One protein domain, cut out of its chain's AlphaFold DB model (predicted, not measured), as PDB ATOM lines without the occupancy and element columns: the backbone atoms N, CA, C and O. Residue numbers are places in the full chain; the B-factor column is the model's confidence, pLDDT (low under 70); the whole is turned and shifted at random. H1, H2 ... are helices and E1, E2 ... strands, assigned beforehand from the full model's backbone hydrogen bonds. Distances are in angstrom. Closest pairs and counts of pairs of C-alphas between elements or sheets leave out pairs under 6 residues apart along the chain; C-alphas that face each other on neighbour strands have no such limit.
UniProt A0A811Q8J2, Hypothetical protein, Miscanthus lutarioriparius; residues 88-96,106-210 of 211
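Overview. This is residues 88 to 96 and 106 to 210 of the 211 residues of the protein "Hypothetical protein" of Miscanthus lutarioriparius (UniProt A0A811Q8J2). A long helix, H2, lies along one face of a small three-stranded sheet, E1 E2 E3, with short helices and long loops around this pair. H4 lies off beyond the E3 edge, and H1 and H5 lie farthest out. The 114 printed residues, under half of them in named elements, run E1 H1 E2 H2 E3 H3 H4 H5; the sheet is mixed, in the order E1 E2 E3, and the class is mixed, helices and strands. The whole is compact, with a radius of gyration of the C-alphas of 14.8 A and spans of 44 by 30 by 26 A.

Along the chain. E1, residues 88 to 90, begins at C-alpha 88 (106.079, 100.596, 61.503). H1 is residues 106 to 111, E2 126 to 131, 16.4 A long, and H2 135 to 152, 25.7 A. E3 is 155 to 157, H3 173 to 176, H4 179 to 186, 10.9 A, and H5 203 to 208, ending at C-alpha 208 (114.211, 100.173, 51.166).

Arrangement. E1 and E2 are antiparallel, with N 90 and O 126 2.8 A apart; E2 and E3 are parallel, with N 127 and O 155 2.7 A apart. H2 is on the sheet at a height of 8.4 A, over E2 and E3, its closest C-alphas to E2 being Leu 138 and Ala 131, 5.8 A. E2, H2 and E3 form a strand-helix-strand unit, parallel strands joined through a helix, with a right-handed crossover. H1 is close to H2 but not clearly touching, the closest C-alphas, Leu 110 and Ile 151, being 7.0 A apart. H3 and H4 are likewise close but not clearly touching, at Phe 173 and Val 179, 7.7 A; H5 is apart from H4. In H1, H2, H4 and H5 every O i to N i+4 pair is within hydrogen-bond range; H3 is too short for one.

Size, cuts and confidence. The C-alphas of Arg 108 and Lys 168, the farthest apart, are 45.3 A apart. Residues 97 to 105 are not printed, with 19.8 A between C-alphas 96 and 106. The links H1 to E2, E3 to H3 and H4 to H5 are long. Confidence is under 70 in residues 91 to 96, 106 to 121, 164 to 169 and 201 to 210.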
ATOM      1  N   VAL A  88     106.488 101.940  61.929       73.00
ATOM      2  CA  VAL A  88     106.079 100.596  61.503       73.00
ATOM      3  C   VAL A  88     105.847  99.755  62.753       73.00
ATOM      4  O   VAL A  88     106.738  99.640  63.592       73.00
ATOM      5  N   LEU A  89     104.644  99.193  62.883       77.62
ATOM      6  CA  LEU A  89     104.322  98.205  63.910       77.62
ATOM      7  C   LEU A  89     104.442  96.809  63.294       77.62
ATOM      8  O   LEU A  89     103.627  96.435  62.452       77.62
ATOM      9  N   LEU A  90     105.442  96.052  63.726       73.56
ATOM     10  CA  LEU A  90     105.630  94.653  63.369       73.56
ATOM     11  C   LEU A  90     104.843  93.798  64.384       73.56
ATOM     12  O   LEU A  90     105.074  93.948  65.590       73.56
ATOM     13  N   PRO A  91     103.930  92.911  63.953       67.94
ATOM     14  CA  PRO A  91     103.321  91.937  64.854       67.94
ATOM     15  C   PRO A  91     104.374  90.931  65.342       67.94
ATOM     16  O   PRO A  91     105.287  90.568  64.602       67.94
ATOM     17  N   ASP A  92     104.243  90.475  66.586       65.69
ATOM     18  CA  ASP A  92     105.107  89.435  67.151       65.69
ATOM     19  C   ASP A  92     104.552  88.040  66.786       65.69
ATOM     20  O   ASP A  92     103.418  87.735  67.172       65.69
ATOM     21  N   PRO A  93     105.299  87.179  66.064       61.12
ATOM     22  CA  PRO A  93     104.824  85.863  65.637       61.12
ATOM     23  C   PRO A  93     104.658  84.865  66.794       61.12
ATOM     24  O   PRO A  93     103.962  83.865  66.627       61.12
ATOM     25  N   ALA A  94     105.259  85.117  67.964       60.97
ATOM     26  CA  ALA A  94     105.063  84.299  69.159       60.97
ATOM     27  C   ALA A  94     103.763  84.652  69.912       60.97
ATOM     28  O   ALA A  94     103.315  83.884  70.767       60.97
ATOM     29  N   CYS A  95     103.133  85.791  69.599       52.41
ATOM     30  CA  CYS A  95     101.878  86.221  70.210       52.41
ATOM     31  C   CYS A  95     100.664  85.863  69.329       52.41
ATOM     32  O   CYS A  95     100.521  86.411  68.234       52.41
ATOM     33  N   PRO A  96      99.708  85.033  69.799       56.53
ATOM     34  CA  PRO A  96      98.445  84.856  69.090       56.53
ATOM     35  C   PRO A  96      97.664  86.184  69.039       56.53
ATOM     36  O   PRO A  96      97.766  86.992  69.971       56.53
ATOM     37  N   LEU A 106      90.489 100.970  76.825       58.28
ATOM     38  CA  LEU A 106      91.535 101.938  76.450       58.28
ATOM     39  C   LEU A 106      91.701 103.063  77.485       58.28
ATOM     40  O   LEU A 106      92.817 103.358  77.899       58.28
ATOM     41  N   LEU A 107      90.596 103.647  77.962       58.84
ATOM     42  CA  LEU A 107      90.616 104.664  79.025       58.84
ATOM     43  C   LEU A 107      91.203 104.124  80.340       58.84
ATOM     44  O   LEU A 107      91.854 104.864  81.072       58.84
ATOM     45  N   ARG A 108      91.016 102.830  80.624       52.72
ATOM     46  CA  ARG A 108      91.558 102.173  81.820       52.72
ATOM     47  C   ARG A 108      93.028 101.778  81.652       52.72
ATOM     48  O   ARG A 108      93.787 101.877  82.609       52.72
ATOM     49  N   ALA A 109      93.433 101.387  80.445       53.81
ATOM     50  CA  ALA A 109      94.817 101.085  80.090       53.81
ATOM     51  C   ALA A 109      95.712 102.332  80.151       53.81
ATOM     52  O   ALA A 109      96.828 102.244  80.648       53.81
ATOM     53  N   LEU A 110      95.202 103.495  79.724       57.25
ATOM     54  CA  LEU A 110      95.892 104.784  79.861       57.25
ATOM     55  C   LEU A 110      96.035 105.235  81.326       57.25
ATOM     56  O   LEU A 110      97.016 105.886  81.669       57.25
ATOM     57  N   ALA A 111      95.079 104.882  82.191       55.19
ATOM     58  CA  ALA A 111      95.082 105.263  83.607       55.19
ATOM     59  C   ALA A 111      95.921 104.336  84.511       55.19
ATOM     60  O   ALA A 111      96.241 104.713  85.635       55.19
ATOM     61  N   LEU A 112      96.242 103.121  84.051       55.47
ATOM     62  CA  LEU A 112      96.961 102.090  84.807       55.47
ATOM     63  C   LEU A 112      97.892 101.290  83.880       55.47
ATOM     64  O   LEU A 112      97.737 100.076  83.727       55.47
ATOM     65  N   VAL A 113      98.873 101.951  83.257       59.03
ATOM     66  CA  VAL A 113     100.059 101.244  82.746       59.03
ATOM     67  C   VAL A 113     100.861 100.809  83.979       59.03
ATOM     68  O   VAL A 113     101.378 101.683  84.676       59.03
ATOM     69  N   PRO A 114     100.939  99.507  84.317       57.44
ATOM     70  CA  PRO A 114     101.764  99.070  85.436       57.44
ATOM     71  C   PRO A 114     103.239  99.312  85.079       57.44
ATOM     72  O   PRO A 114     103.573  99.216  83.896       57.44
ATOM     73  N   PRO A 115     104.137  99.523  86.057       57.56
ATOM     74  CA  PRO A 115     105.586  99.603  85.832       57.56
ATOM     75  C   PRO A 115     106.199  98.216  85.536       57.56
ATOM     76  O   PRO A 115     107.247  97.850  86.054       57.56
ATOM     77  N   HIS A 116     105.493  97.388  84.765       64.94
ATOM     78  CA  HIS A 116     105.918  96.058  84.357       64.94
ATOM     79  C   HIS A 116     106.279  96.107  82.879       64.94
ATOM     80  O   HIS A 116     105.400  96.039  82.013       64.94
ATOM     81  N   VAL A 117     107.576  96.183  82.585       69.56
ATOM     82  CA  VAL A 117     108.053  96.042  81.210       69.56
ATOM     83  C   VAL A 117     107.761  94.624  80.724       69.56
ATOM     84  O   VAL A 117     108.153  93.661  81.382       69.56
ATOM     85  N   PRO A 118     107.031  94.457  79.607       67.31
ATOM     86  CA  PRO A 118     106.708  93.136  79.088       67.31
ATOM     87  C   PRO A 118     107.977  92.373  78.687       67.31
ATOM     88  O   PRO A 118     108.846  92.905  77.981       67.31
ATOM     89  N   SER A 119     108.059  91.104  79.088       67.12
ATOM     90  CA  SER A 119     109.065  90.161  78.587       67.12
ATOM     91  C   SER A 119     108.838  89.856  77.098       67.12
ATOM     92  O   SER A 119     107.841  90.293  76.512       67.12
ATOM     93  N   VAL A 120     109.779  89.159  76.440       64.06
ATOM     94  CA  VAL A 120     109.746  88.960  74.971       64.06
ATOM     95  C   VAL A 120     108.394  88.426  74.499       64.06
ATOM     96  O   VAL A 120     107.812  88.989  73.581       64.06
ATOM     97  N   ASN A 121     107.829  87.471  75.233       63.53
ATOM     98  CA  ASN A 121     106.584  86.787  74.885       63.53
ATOM     99  C   ASN A 121     105.309  87.545  75.330       63.53
ATOM    100  O   ASN A 121     104.204  87.019  75.212       63.53
ATOM    101  N   GLU A 122     105.440  88.753  75.887       70.19
ATOM    102  CA  GLU A 122     104.330  89.551  76.438       70.19
ATOM    103  C   GLU A 122     104.105  90.884  75.712       70.19
ATOM    104  O   GLU A 122     103.105  91.562  75.973       70.19
ATOM    105  N   THR A 123     105.015  91.280  74.819       80.75
ATOM    106  CA  THR A 123     104.865  92.493  74.004       80.75
ATOM    107  C   THR A 123     103.809  92.332  72.923       80.75
ATOM    108  O   THR A 123     103.726  91.300  72.269       80.75
ATOM    109  N   SER A 124     103.060  93.401  72.653       83.88
ATOM    110  CA  SER A 124     102.062  93.441  71.571       83.88
ATOM    111  C   SER A 124     102.666  93.426  70.154       83.88
ATOM    112  O   SER A 124     101.920  93.420  69.178       83.88
ATOM    113  N   GLY A 125     103.994  93.513  70.030       88.69
ATOM    114  CA  GLY A 125     104.715  93.706  68.773       88.69
ATOM    115  C   GLY A 125     106.000  94.515  68.953       88.69
ATOM    116  O   GLY A 125     106.432  94.801  70.077       88.69
ATOM    117  N   TYR A 126     106.587  94.919  67.829       90.56
ATOM    118  CA  TYR A 126     107.770  95.775  67.754       90.56
ATOM    119  C   TYR A 126     107.432  97.057  67.001       90.56
ATOM    120  O   TYR A 126     106.678  97.048  66.033       90.56
ATOM    121  N   ILE A 127     108.005  98.165  67.444       92.56
ATOM    122  CA  ILE A 127     107.907  99.475  66.827       92.56
ATOM    123  C   ILE A 127     109.272  99.830  66.267       92.56
ATOM    124  O   ILE A 127     110.262  99.847  66.994       92.56
ATOM    125  N   PHE A 128     109.298 100.161  64.984       90.75
ATOM    126  CA  PHE A 128     110.467 100.677  64.293       90.75
ATOM    127  C   PHE A 128     110.180 102.090  63.776       90.75
ATOM    128  O   PHE A 128     109.078 102.364  63.283       90.75
ATOM    129  N   ILE A 129     111.162 102.992  63.903       90.88
ATOM    130  CA  ILE A 129     111.068 104.370  63.413       90.88
ATOM    131  C   ILE A 129     112.311 104.803  62.639       90.88
ATOM    132  O   ILE A 129     113.444 104.503  63.017       90.88
ATOM    133  N   HIS A 130     112.072 105.619  61.613       88.50
ATOM    134  CA  HIS A 130     113.092 106.485  61.035       88.50
ATOM    135  C   HIS A 130     112.964 107.900  61.602       88.50
ATOM    136  O   HIS A 130     111.868 108.477  61.659       88.50
ATOM    137  N   ALA A 131     114.095 108.477  61.992       89.00
ATOM    138  CA  ALA A 131     114.192 109.877  62.369       89.00
ATOM    139  C   ALA A 131     115.028 110.644  61.331       89.00
ATOM    140  O   ALA A 131     116.040 110.153  60.840       89.00
ATOM    141  N   GLU A 132     114.553 111.835  60.979       86.38
ATOM    142  CA  GLU A 132     115.123 112.740  59.978       86.38
ATOM    143  C   GLU A 132     114.997 114.174  60.525       86.38
ATOM    144  O   GLU A 132     114.084 114.441  61.329       86.38
ATOM    145  N   GLY A 133     115.854 115.087  60.063       84.88
ATOM    146  CA  GLY A 133     115.924 116.480  60.497       84.88
ATOM    147  C   GLY A 133     116.857 116.693  61.690       84.88
ATOM    148  O   GLY A 133     117.106 115.784  62.476       84.88
ATOM    149  N   GLY A 134     117.319 117.932  61.878       87.62
ATOM    150  CA  GLY A 134     118.297 118.264  62.920       87.62
ATOM    151  C   GLY A 134     117.847 117.963  64.361       87.62
ATOM    152  O   GLY A 134     116.661 117.809  64.652       87.62
ATOM    153  N   LEU A 135     118.809 117.954  65.292       87.44
ATOM    154  CA  LEU A 135     118.719 117.424  66.666       87.44
ATOM    155  C   LEU A 135     117.406 117.683  67.440       87.44
ATOM    156  O   LEU A 135     116.931 116.797  68.151       87.44
ATOM    157  N   ASN A 136     116.791 118.865  67.320       90.50
ATOM    158  CA  ASN A 136     115.508 119.153  67.978       90.50
ATOM    159  C   ASN A 136     114.343 118.304  67.420       90.50
ATOM    160  O   ASN A 136     113.490 117.842  68.175       90.50
ATOM    161  N   GLN A 137     114.327 118.055  66.109       89.81
ATOM    162  CA  GLN A 137     113.340 117.200  65.448       89.81
ATOM    163  C   GLN A 137     113.559 115.723  65.796       89.81
ATOM    164  O   GLN A 137     112.584 115.016  66.058       89.81
ATOM    165  N   LEU A 138     114.823 115.278  65.886       90.81
ATOM    166  CA  LEU A 138     115.167 113.933  66.361       90.81
ATOM    167  C   LEU A 138     114.615 113.693  67.769       90.81
ATOM    168  O   LEU A 138     113.898 112.720  67.980       90.81
ATOM    169  N   ARG A 139     114.862 114.618  68.710       91.75
ATOM    170  CA  ARG A 139     114.340 114.537  70.087       91.75
ATOM    171  C   ARG A 139     112.821 114.357  70.116       91.75
ATOM    172  O   ARG A 139     112.333 113.450  70.780       91.75
ATOM    173  N   ILE A 140     112.076 115.166  69.357       94.12
ATOM    174  CA  ILE A 140     110.609 115.062  69.273       94.12
ATOM    175  C   ILE A 140     110.183 113.696  68.703       94.12
ATOM    176  O   ILE A 140     109.286 113.056  69.250       94.12
ATOM    177  N   ALA A 141     110.835 113.222  67.637       93.50
ATOM    178  CA  ALA A 141     110.518 111.935  67.016       93.50
ATOM    179  C   ALA A 141     110.767 110.744  67.962       93.50
ATOM    180  O   ALA A 141     109.907 109.872  68.085       93.50
ATOM    181  N   ILE A 142     111.905 110.741  68.660       93.94
ATOM    182  CA  ILE A 142     112.295 109.695  69.616       93.94
ATOM    183  C   ILE A 142     111.339 109.691  70.818       93.94
ATOM    184  O   ILE A 142     110.796 108.640  71.158       93.94
ATOM    185  N   CYS A 143     111.055 110.856  71.415       94.75
ATOM    186  CA  CYS A 143     110.110 110.972  72.533       94.75
ATOM    187  C   CYS A 143     108.710 110.453  72.168       94.75
ATOM    188  O   CYS A 143     108.105 109.712  72.945       94.75
ATOM    189  N   ASN A 144     108.212 110.786  70.972       95.56
ATOM    190  CA  ASN A 144     106.927 110.281  70.487       95.56
ATOM    191  C   ASN A 144     106.940 108.752  70.329       95.56
ATOM    192  O   ASN A 144     105.987 108.092  70.740       95.56
ATOM    193  N   ALA A 145     108.013 108.173  69.781       95.44
ATOM    194  CA  ALA A 145     108.133 106.725  69.608       95.44
ATOM    195  C   ALA A 145     108.162 105.969  70.947       95.44
ATOM    196  O   ALA A 145     107.444 104.981  71.099       95.44
ATOM    197  N   VAL A 146     108.914 106.466  71.936       95.44
ATOM    198  CA  VAL A 146     108.951 105.902  73.298       95.44
ATOM    199  C   VAL A 146     107.569 105.969  73.960       95.44
ATOM    200  O   VAL A 146     107.097 104.970  74.504       95.44
ATOM    201  N   ALA A 147     106.878 107.111  73.871       94.50
ATOM    202  CA  ALA A 147     105.535 107.267  74.430       94.50
ATOM    203  C   ALA A 147     104.523 106.292  73.795       94.50
ATOM    204  O   ALA A 147     103.746 105.652  74.505       94.50
ATOM    205  N   ILE A 148     104.563 106.132  72.468       93.56
ATOM    206  CA  ILE A 148     103.702 105.189  71.741       93.56
ATOM    207  C   ILE A 148     104.032 103.740  72.135       93.56
ATOM    208  O   ILE A 148     103.114 102.976  72.435       93.56
ATOM    209  N   ALA A 149     105.313 103.365  72.218       93.62
ATOM    210  CA  ALA A 149     105.735 102.028  72.642       93.62
ATOM    211  C   ALA A 149     105.240 101.675  74.054       93.62
ATOM    212  O   ALA A 149     104.685 100.588  74.250       93.62
ATOM    213  N   LYS A 150     105.326 102.619  75.002       91.50
ATOM    214  CA  LYS A 150     104.782 102.473  76.364       91.50
ATOM    215  C   LYS A 150     103.269 102.240  76.360       91.50
ATOM    216  O   LYS A 150     102.788 101.289  76.973       91.50
ATOM    217  N   ILE A 151     102.516 103.068  75.630       89.62
ATOM    218  CA  ILE A 151     101.048 102.972  75.535       89.62
ATOM    219  C   ILE A 151     100.613 101.650  74.883       89.62
ATOM    220  O   ILE A 151      99.645 101.029  75.324       89.62
ATOM    221  N   MET A 152     101.331 101.195  73.853       89.62
ATOM    222  CA  MET A 152     101.009  99.973  73.107       89.62
ATOM    223  C   MET A 152     101.545  98.686  73.754       89.62
ATOM    224  O   MET A 152     101.206  97.595  73.292       89.62
ATOM    225  N   ARG A 153     102.367  98.792  74.810       90.00
ATOM    226  CA  ARG A 153     103.154  97.680  75.381       90.00
ATOM    227  C   ARG A 153     103.954  96.941  74.301       90.00
ATOM    228  O   ARG A 153     103.947  95.712  74.233       90.00
ATOM    229  N   ALA A 154     104.582  97.705  73.416       91.62
ATOM    230  CA  ALA A 154     105.401  97.203  72.319       91.62
ATOM    231  C   ALA A 154     106.893  97.368  72.637       91.62
ATOM    232  O   ALA A 154     107.278  98.225  73.433       91.62
ATOM    233  N   THR A 155     107.732  96.566  71.988       93.12
ATOM    234  CA  THR A 155     109.185  96.787  71.983       93.12
ATOM    235  C   THR A 155     109.502  97.985  71.102       93.12
ATOM    236  O   THR A 155     109.000  98.037  69.984       93.12
ATOM    237  N   LEU A 156     110.366  98.900  71.526       94.81
ATOM    238  CA  LEU A 156     110.968  99.876  70.618       94.81
ATOM    239  C   LEU A 156     112.278  99.300  70.062       94.81
ATOM    240  O   LEU A 156     113.161  98.917  70.824       94.81
ATOM    241  N   ILE A 157     112.413  99.230  68.741       94.56
ATOM    242  CA  ILE A 157     113.705  99.008  68.082       94.56
ATOM    243  C   ILE A 157     114.429 100.359  68.030       94.56
ATOM    244  O   ILE A 157     113.782 101.395  67.852       94.56
ATOM    245  N   LEU A 158     115.750 100.355  68.221       94.50
ATOM    246  CA  LEU A 158     116.560 101.569  68.276       94.50
ATOM    247  C   LEU A 158     116.305 102.458  67.037       94.50
ATOM    248  O   LEU A 158     116.304 101.950  65.913       94.50
ATOM    249  N   PRO A 159     116.053 103.771  67.210       92.38
ATOM    250  CA  PRO A 159     115.723 104.646  66.091       92.38
ATOM    251  C   PRO A 159     116.845 104.725  65.058       92.38
ATOM    252  O   PRO A 159     117.992 105.002  65.402       92.38
ATOM    253  N   VAL A 160     116.506 104.572  63.778       89.38
ATOM    254  CA  VAL A 160     117.477 104.730  62.690       89.38
ATOM    255  C   VAL A 160     117.430 106.161  62.174       89.38
ATOM    256  O   VAL A 160     116.402 106.628  61.671       89.38
ATOM    257  N   LEU A 161     118.558 106.857  62.299       87.75
ATOM    258  CA  LEU A 161     118.748 108.173  61.703       87.75
ATOM    259  C   LEU A 161     118.948 108.007  60.194       87.75
ATOM    260  O   LEU A 161     119.706 107.143  59.753       87.75
ATOM    261  N   LYS A 162     118.253 108.815  59.395       78.00
ATOM    262  CA  LYS A 162     118.554 108.968  57.969       78.00
ATOM    263  C   LYS A 162     119.380 110.228  57.751       78.00
ATOM    264  O   LYS A 162     119.222 111.208  58.472       78.00
ATOM    265  N   GLN A 163     120.193 110.194  56.699       72.31
ATOM    266  CA  GLN A 163     121.053 111.296  56.290       72.31
ATOM    267  C   GLN A 163     120.280 112.615  56.131       72.31
ATOM    268  O   GLN A 163     119.380 112.722  55.292       72.31
ATOM    269  N   ASP A 164     120.705 113.650  56.855       66.19
ATOM    270  CA  ASP A 164     120.185 115.002  56.668       66.19
ATOM    271  C   ASP A 164     120.770 115.604  55.383       66.19
ATOM    272  O   ASP A 164     121.932 116.003  55.331       66.19
ATOM    273  N   GLN A 165     119.956 115.719  54.327       59.56
ATOM    274  CA  GLN A 165     120.405 116.213  53.012       59.56
ATOM    275  C   GLN A 165     120.980 117.645  53.048       59.56
ATOM    276  O   GLN A 165     121.789 118.011  52.196       59.56
ATOM    277  N   ILE A 166     120.573 118.448  54.039       59.41
ATOM    278  CA  ILE A 166     120.984 119.850  54.215       59.41
ATOM    279  C   ILE A 166     122.330 119.946  54.950       59.41
ATOM    280  O   ILE A 166     123.213 120.685  54.522       59.41
ATOM    281  N   LEU A 167     122.493 119.191  56.042       59.88
ATOM    282  CA  LEU A 167     123.715 119.185  56.861       59.88
ATOM    283  C   LEU A 167     124.773 118.196  56.341       59.88
ATOM    284  O   LEU A 167     125.923 118.258  56.761       59.88
ATOM    285  N   LYS A 168     124.388 117.310  55.410       63.06
ATOM    286  CA  LYS A 168     125.169 116.178  54.878       63.06
ATOM    287  C   LYS A 168     125.653 115.195  55.947       63.06
ATOM    288  O   LYS A 168     126.539 114.391  55.666       63.06
ATOM    289  N   ASP A 169     125.057 115.245  57.132       66.62
ATOM    290  CA  ASP A 169     125.445 114.409  58.254       66.62
ATOM    291  C   ASP A 169     124.985 112.961  58.034       66.62
ATOM    292  O   ASP A 169     123.848 112.713  57.625       66.62
ATOM    293  N   GLN A 170     125.907 112.029  58.267       72.06
ATOM    294  CA  GLN A 170     125.741 110.574  58.158       72.06
ATOM    295  C   GLN A 170     125.814 109.898  59.536       72.06
ATOM    296  O   GLN A 170     125.932 108.674  59.613       72.06
ATOM    297  N   SER A 171     125.787 110.692  60.610       82.62
ATOM    298  CA  SER A 171     125.748 110.226  61.989       82.62
ATOM    299  C   SER A 171     124.666 109.168  62.203       82.62
ATOM    300  O   SER A 171     123.485 109.330  61.880       82.62
ATOM    301  N   LYS A 172     125.083 108.049  62.781       85.62
ATOM    302  CA  LYS A 172     124.184 107.042  63.322       85.62
ATOM    303  C   LYS A 172     123.606 107.530  64.646       85.62
ATOM    304  O   LYS A 172     124.088 108.477  65.263       85.62
ATOM    305  N   PHE A 173     122.609 106.807  65.148       87.62
ATOM    306  CA  PHE A 173     122.047 107.071  66.472       87.62
ATOM    307  C   PHE A 173     123.113 107.022  67.581       87.62
ATOM    308  O   PHE A 173     123.134 107.897  68.441       87.62
ATOM    309  N   GLU A 174     124.026 106.047  67.510       90.44
ATOM    310  CA  GLU A 174     125.145 105.858  68.448       90.44
ATOM    311  C   GLU A 174     126.206 106.974  68.413       90.44
ATOM    312  O   GLU A 174     126.900 107.173  69.406       90.44
ATOM    313  N   ASP A 175     126.288 107.749  67.325       89.44
ATOM    314  CA  ASP A 175     127.225 108.877  67.208       89.44
ATOM    315  C   ASP A 175     126.700 110.154  67.904       89.44
ATOM    316  O   ASP A 175     127.472 111.065  68.205       89.44
ATOM    317  N   ILE A 176     125.384 110.234  68.162       89.56
ATOM    318  CA  ILE A 176     124.715 111.389  68.796       89.56
ATOM    319  C   ILE A 176     124.242 111.072  70.223       89.56
ATOM    320  O   ILE A 176     124.247 111.949  71.091       89.56
ATOM    321  N   PHE A 177     123.782 109.843  70.466       90.81
ATOM    322  CA  PHE A 177     123.118 109.438  71.700       90.81
ATOM    323  C   PHE A 177     123.820 108.238  72.341       90.81
ATOM    324  O   PHE A 177     124.070 107.227  71.689       90.81
ATOM    325  N   ASP A 178     124.043 108.314  73.654       94.94
ATOM    326  CA  ASP A 178     124.483 107.171  74.457       94.94
ATOM    327  C   ASP A 178     123.381 106.095  74.476       94.94
ATOM    328  O   ASP A 178     122.346 106.234  75.139       94.94
ATOM    329  N   VAL A 179     123.598 105.034  73.695       95.50
ATOM    330  CA  VAL A 179     122.648 103.930  73.500       95.50
ATOM    331  C   VAL A 179     122.442 103.135  74.784       95.50
ATOM    332  O   VAL A 179     121.314 102.751  75.090       95.50
ATOM    333  N   ASP A 180     123.505 102.895  75.551       95.94
ATOM    334  CA  ASP A 180     123.430 102.106  76.779       95.94
ATOM    335  C   ASP A 180     122.730 102.888  77.889       95.94
ATOM    336  O   ASP A 180     121.861 102.337  78.570       95.94
ATOM    337  N   HIS A 181     123.000 104.191  78.006       96.44
ATOM    338  CA  HIS A 181     122.225 105.069  78.877       96.44
ATOM    339  C   HIS A 181     120.754 105.123  78.452       96.44
ATOM    340  O   HIS A 181     119.882 104.980  79.304       96.44
ATOM    341  N   PHE A 182     120.456 105.275  77.156       95.62
ATOM    342  CA  PHE A 182     119.083 105.325  76.641       95.62
ATOM    343  C   PHE A 182     118.293 104.041  76.950       95.62
ATOM    344  O   PHE A 182     117.184 104.115  77.483       95.62
ATOM    345  N   ILE A 183     118.873 102.864  76.691       95.56
ATOM    346  CA  ILE A 183     118.240 101.570  76.995       95.56
ATOM    347  C   ILE A 183     118.073 101.390  78.513       95.56
ATOM    348  O   ILE A 183     116.985 101.042  78.971       95.56
ATOM    349  N   ASN A 184     119.111 101.660  79.314       96.00
ATOM    350  CA  ASN A 184     119.044 101.506  80.770       96.00
ATOM    351  C   ASN A 184     118.103 102.521  81.445       96.00
ATOM    352  O   ASN A 184     117.515 102.193  82.472       96.00
ATOM    353  N   TYR A 185     117.935 103.723  80.887       95.44
ATOM    354  CA  TYR A 185     117.000 104.730  81.394       95.44
ATOM    355  C   TYR A 185     115.538 104.291  81.218       95.44
ATOM    356  O   TYR A 185     114.724 104.486  82.116       95.44
ATOM    357  N   PHE A 186     115.202 103.660  80.086       94.25
ATOM    358  CA  PHE A 186     113.832 103.221  79.790       94.25
ATOM    359  C   PHE A 186     113.510 101.778  80.199       94.25
ATOM    360  O   PHE A 186     112.357 101.374  80.062       94.25
ATOM    361  N   LYS A 187     114.463 101.009  80.740       91.88
ATOM    362  CA  LYS A 187     114.308  99.572  81.061       91.88
ATOM    363  C   LYS A 187     113.131  99.207  81.976       91.88
ATOM    364  O   LYS A 187     112.716  98.053  81.961       91.88
ATOM    365  N   ASP A 188     112.637 100.162  82.766       90.25
ATOM    366  CA  ASP A 188     111.523 100.008  83.717       90.25
ATOM    367  C   ASP A 188     110.178 100.516  83.137       90.25
ATOM    368  O   ASP A 188     109.120 100.342  83.741       90.25
ATOM    369  N   ASP A 189     110.206 101.090  81.927       90.31
ATOM    370  CA  ASP A 189     109.078 101.727  81.240       90.31
ATOM    371  C   ASP A 189     108.746 101.108  79.866       90.31
ATOM    372  O   ASP A 189     107.572 100.933  79.527       90.31
ATOM    373  N   VAL A 190     109.765 100.815  79.050       92.81
ATOM    374  CA  VAL A 190     109.660 100.334  77.662       92.81
ATOM    375  C   VAL A 190     110.817  99.380  77.378       92.81
ATOM    376  O   VAL A 190     111.976  99.720  77.603       92.81
ATOM    377  N   ARG A 191     110.539  98.203  76.799       93.50
ATOM    378  CA  ARG A 191     111.620  97.341  76.305       93.50
ATOM    379  C   ARG A 191     112.207  97.951  75.035       93.50
ATOM    380  O   ARG A 191     111.487  98.106  74.050       93.50
ATOM    381  N   ILE A 192     113.505  98.241  75.050       94.44
ATOM    382  CA  ILE A 192     114.245  98.736  73.885       94.44
ATOM    383  C   ILE A 192     115.244  97.666  73.433       94.44
ATOM    384  O   ILE A 192     115.945  97.088  74.262       94.44
ATOM    385  N   VAL A 193     115.297  97.389  72.130       93.56
ATOM    386  CA  VAL A 193     116.271  96.474  71.505       93.56
ATOM    387  C   VAL A 193     117.098  97.222  70.464       93.56
ATOM    388  O   VAL A 193     116.598  98.152  69.833       93.56
ATOM    389  N   ARG A 194     118.365  96.832  70.288       93.00
ATOM    390  CA  ARG A 194     119.282  97.497  69.345       93.00
ATOM    391  C   ARG A 194     118.874  97.277  67.887       93.00
ATOM    392  O   ARG A 194     118.834  98.234  67.127       93.00
ATOM    393  N   ASP A 195     118.480  96.052  67.547       89.31
ATOM    394  CA  ASP A 195     118.250  95.624  66.166       89.31
ATOM    395  C   ASP A 195     116.881  94.970  65.954       89.31
ATOM    396  O   ASP A 195     116.199  94.543  66.890       89.31
ATOM    397  N   ILE A 196     116.493  94.869  64.680       86.12
ATOM    398  CA  ILE A 196     115.329  94.101  64.233       86.12
ATOM    399  C   ILE A 196     115.572  92.605  64.540       86.12
ATOM    400  O   ILE A 196     116.613  92.080  64.126       86.12
ATOM    401  N   PRO A 197     114.634  91.894  65.202       83.62
ATOM    402  CA  PRO A 197     114.778  90.470  65.511       83.62
ATOM    403  C   PRO A 197     115.039  89.592  64.280       83.62
ATOM    404  O   PRO A 197     114.490  89.834  63.209       83.62
ATOM    405  N   ASP A 198     115.829  88.530  64.435       81.75
ATOM    406  CA  ASP A 198     116.282  87.707  63.299       81.75
ATOM    407  C   ASP A 198     115.201  86.833  62.655       81.75
ATOM    408  O   ASP A 198     115.354  86.414  61.512       81.75
ATOM    409  N   TRP A 199     114.081  86.600  63.344       77.38
ATOM    410  CA  TRP A 199     112.901  85.967  62.743       77.38
ATOM    411  C   TRP A 199     112.164  86.885  61.757       77.38
ATOM    412  O   TRP A 199     111.301  86.414  61.018       77.38
ATOM    413  N   PHE A 200     112.463  88.187  61.747       71.50
ATOM    414  CA  PHE A 200     111.880  89.123  60.798       71.50
ATOM    415  C   PHE A 200     112.713  89.129  59.511       71.50
ATOM    416  O   PHE A 200     113.730  89.812  59.412       71.50
ATOM    417  N   THR A 201     112.287  88.338  58.526       58.03
ATOM    418  CA  THR A 201     113.049  88.076  57.293       58.03
ATOM    419  C   THR A 201     113.114  89.279  56.337       58.03
ATOM    420  O   THR A 201     114.059  89.400  55.567       58.03
ATOM    421  N   GLU A 202     112.160  90.211  56.408       61.47
ATOM    422  CA  GLU A 202     112.034  91.377  55.512       61.47
ATOM    423  C   GLU A 202     112.882  92.593  55.960       61.47
ATOM    424  O   GLU A 202     112.475  93.746  55.787       61.47
ATOM    425  N   LYS A 203     114.070  92.373  56.552       61.38
ATOM    426  CA  LYS A 203     114.963  93.466  57.006       61.38
ATOM    427  C   LYS A 203     115.235  94.467  55.873       61.38
ATOM    428  O   LYS A 203     115.038  95.667  56.062       61.38
ATOM    429  N   ASP A 204     115.595  93.980  54.687       57.62
ATOM    430  CA  ASP A 204     115.914  94.832  53.535       57.62
ATOM    431  C   ASP A 204     114.704  95.631  53.019       57.62
ATOM    432  O   ASP A 204     114.851  96.795  52.634       57.62
ATOM    433  N   GLU A 205     113.494  95.061  53.054       58.47
ATOM    434  CA  GLU A 205     112.280  95.740  52.580       58.47
ATOM    435  C   GLU A 205     111.850  96.883  53.506       58.47
ATOM    436  O   GLU A 205     111.378  97.912  53.014       58.47
ATOM    437  N   LEU A 206     112.069  96.773  54.824       62.19
ATOM    438  CA  LEU A 206     111.819  97.876  55.761       62.19
ATOM    439  C   LEU A 206     112.740  99.075  55.509       62.19
ATOM    440  O   LEU A 206     112.273 100.215  55.530       62.19
ATOM    441  N   PHE A 207     114.024  98.830  55.238       59.03
ATOM    442  CA  PHE A 207     114.988  99.897  54.960       59.03
ATOM    443  C   PHE A 207     114.847 100.488  53.545       59.03
ATOM    444  O   PHE A 207     115.180 101.657  53.338       59.03
ATOM    445  N   THR A 208     114.345  99.721  52.567       52.75
ATOM    446  CA  THR A 208     114.211 100.173  51.166       52.75
ATOM    447  C   THR A 208     112.831 100.720  50.793       52.75
ATOM    448  O   THR A 208     112.763 101.606  49.943       52.75
ATOM    449  N   SER A 209     111.739 100.304  51.449       47.06
ATOM    450  CA  SER A 209     110.362 100.745  51.126       47.06
ATOM    451  C   SER A 209     110.017 102.181  51.559       47.06
ATOM    452  O   SER A 209     108.860 102.602  51.459       47.06
ATOM    453  N   ILE A 210     110.991 102.939  52.074       50.84
ATOM    454  CA  ILE A 210     110.837 104.326  52.549       50.84
ATOM    455  C   ILE A 210     111.903 105.219  51.887       50.84
ATOM    456  O   ILE A 210     112.621 105.973  52.560       50.84
TER     457      ILE A 210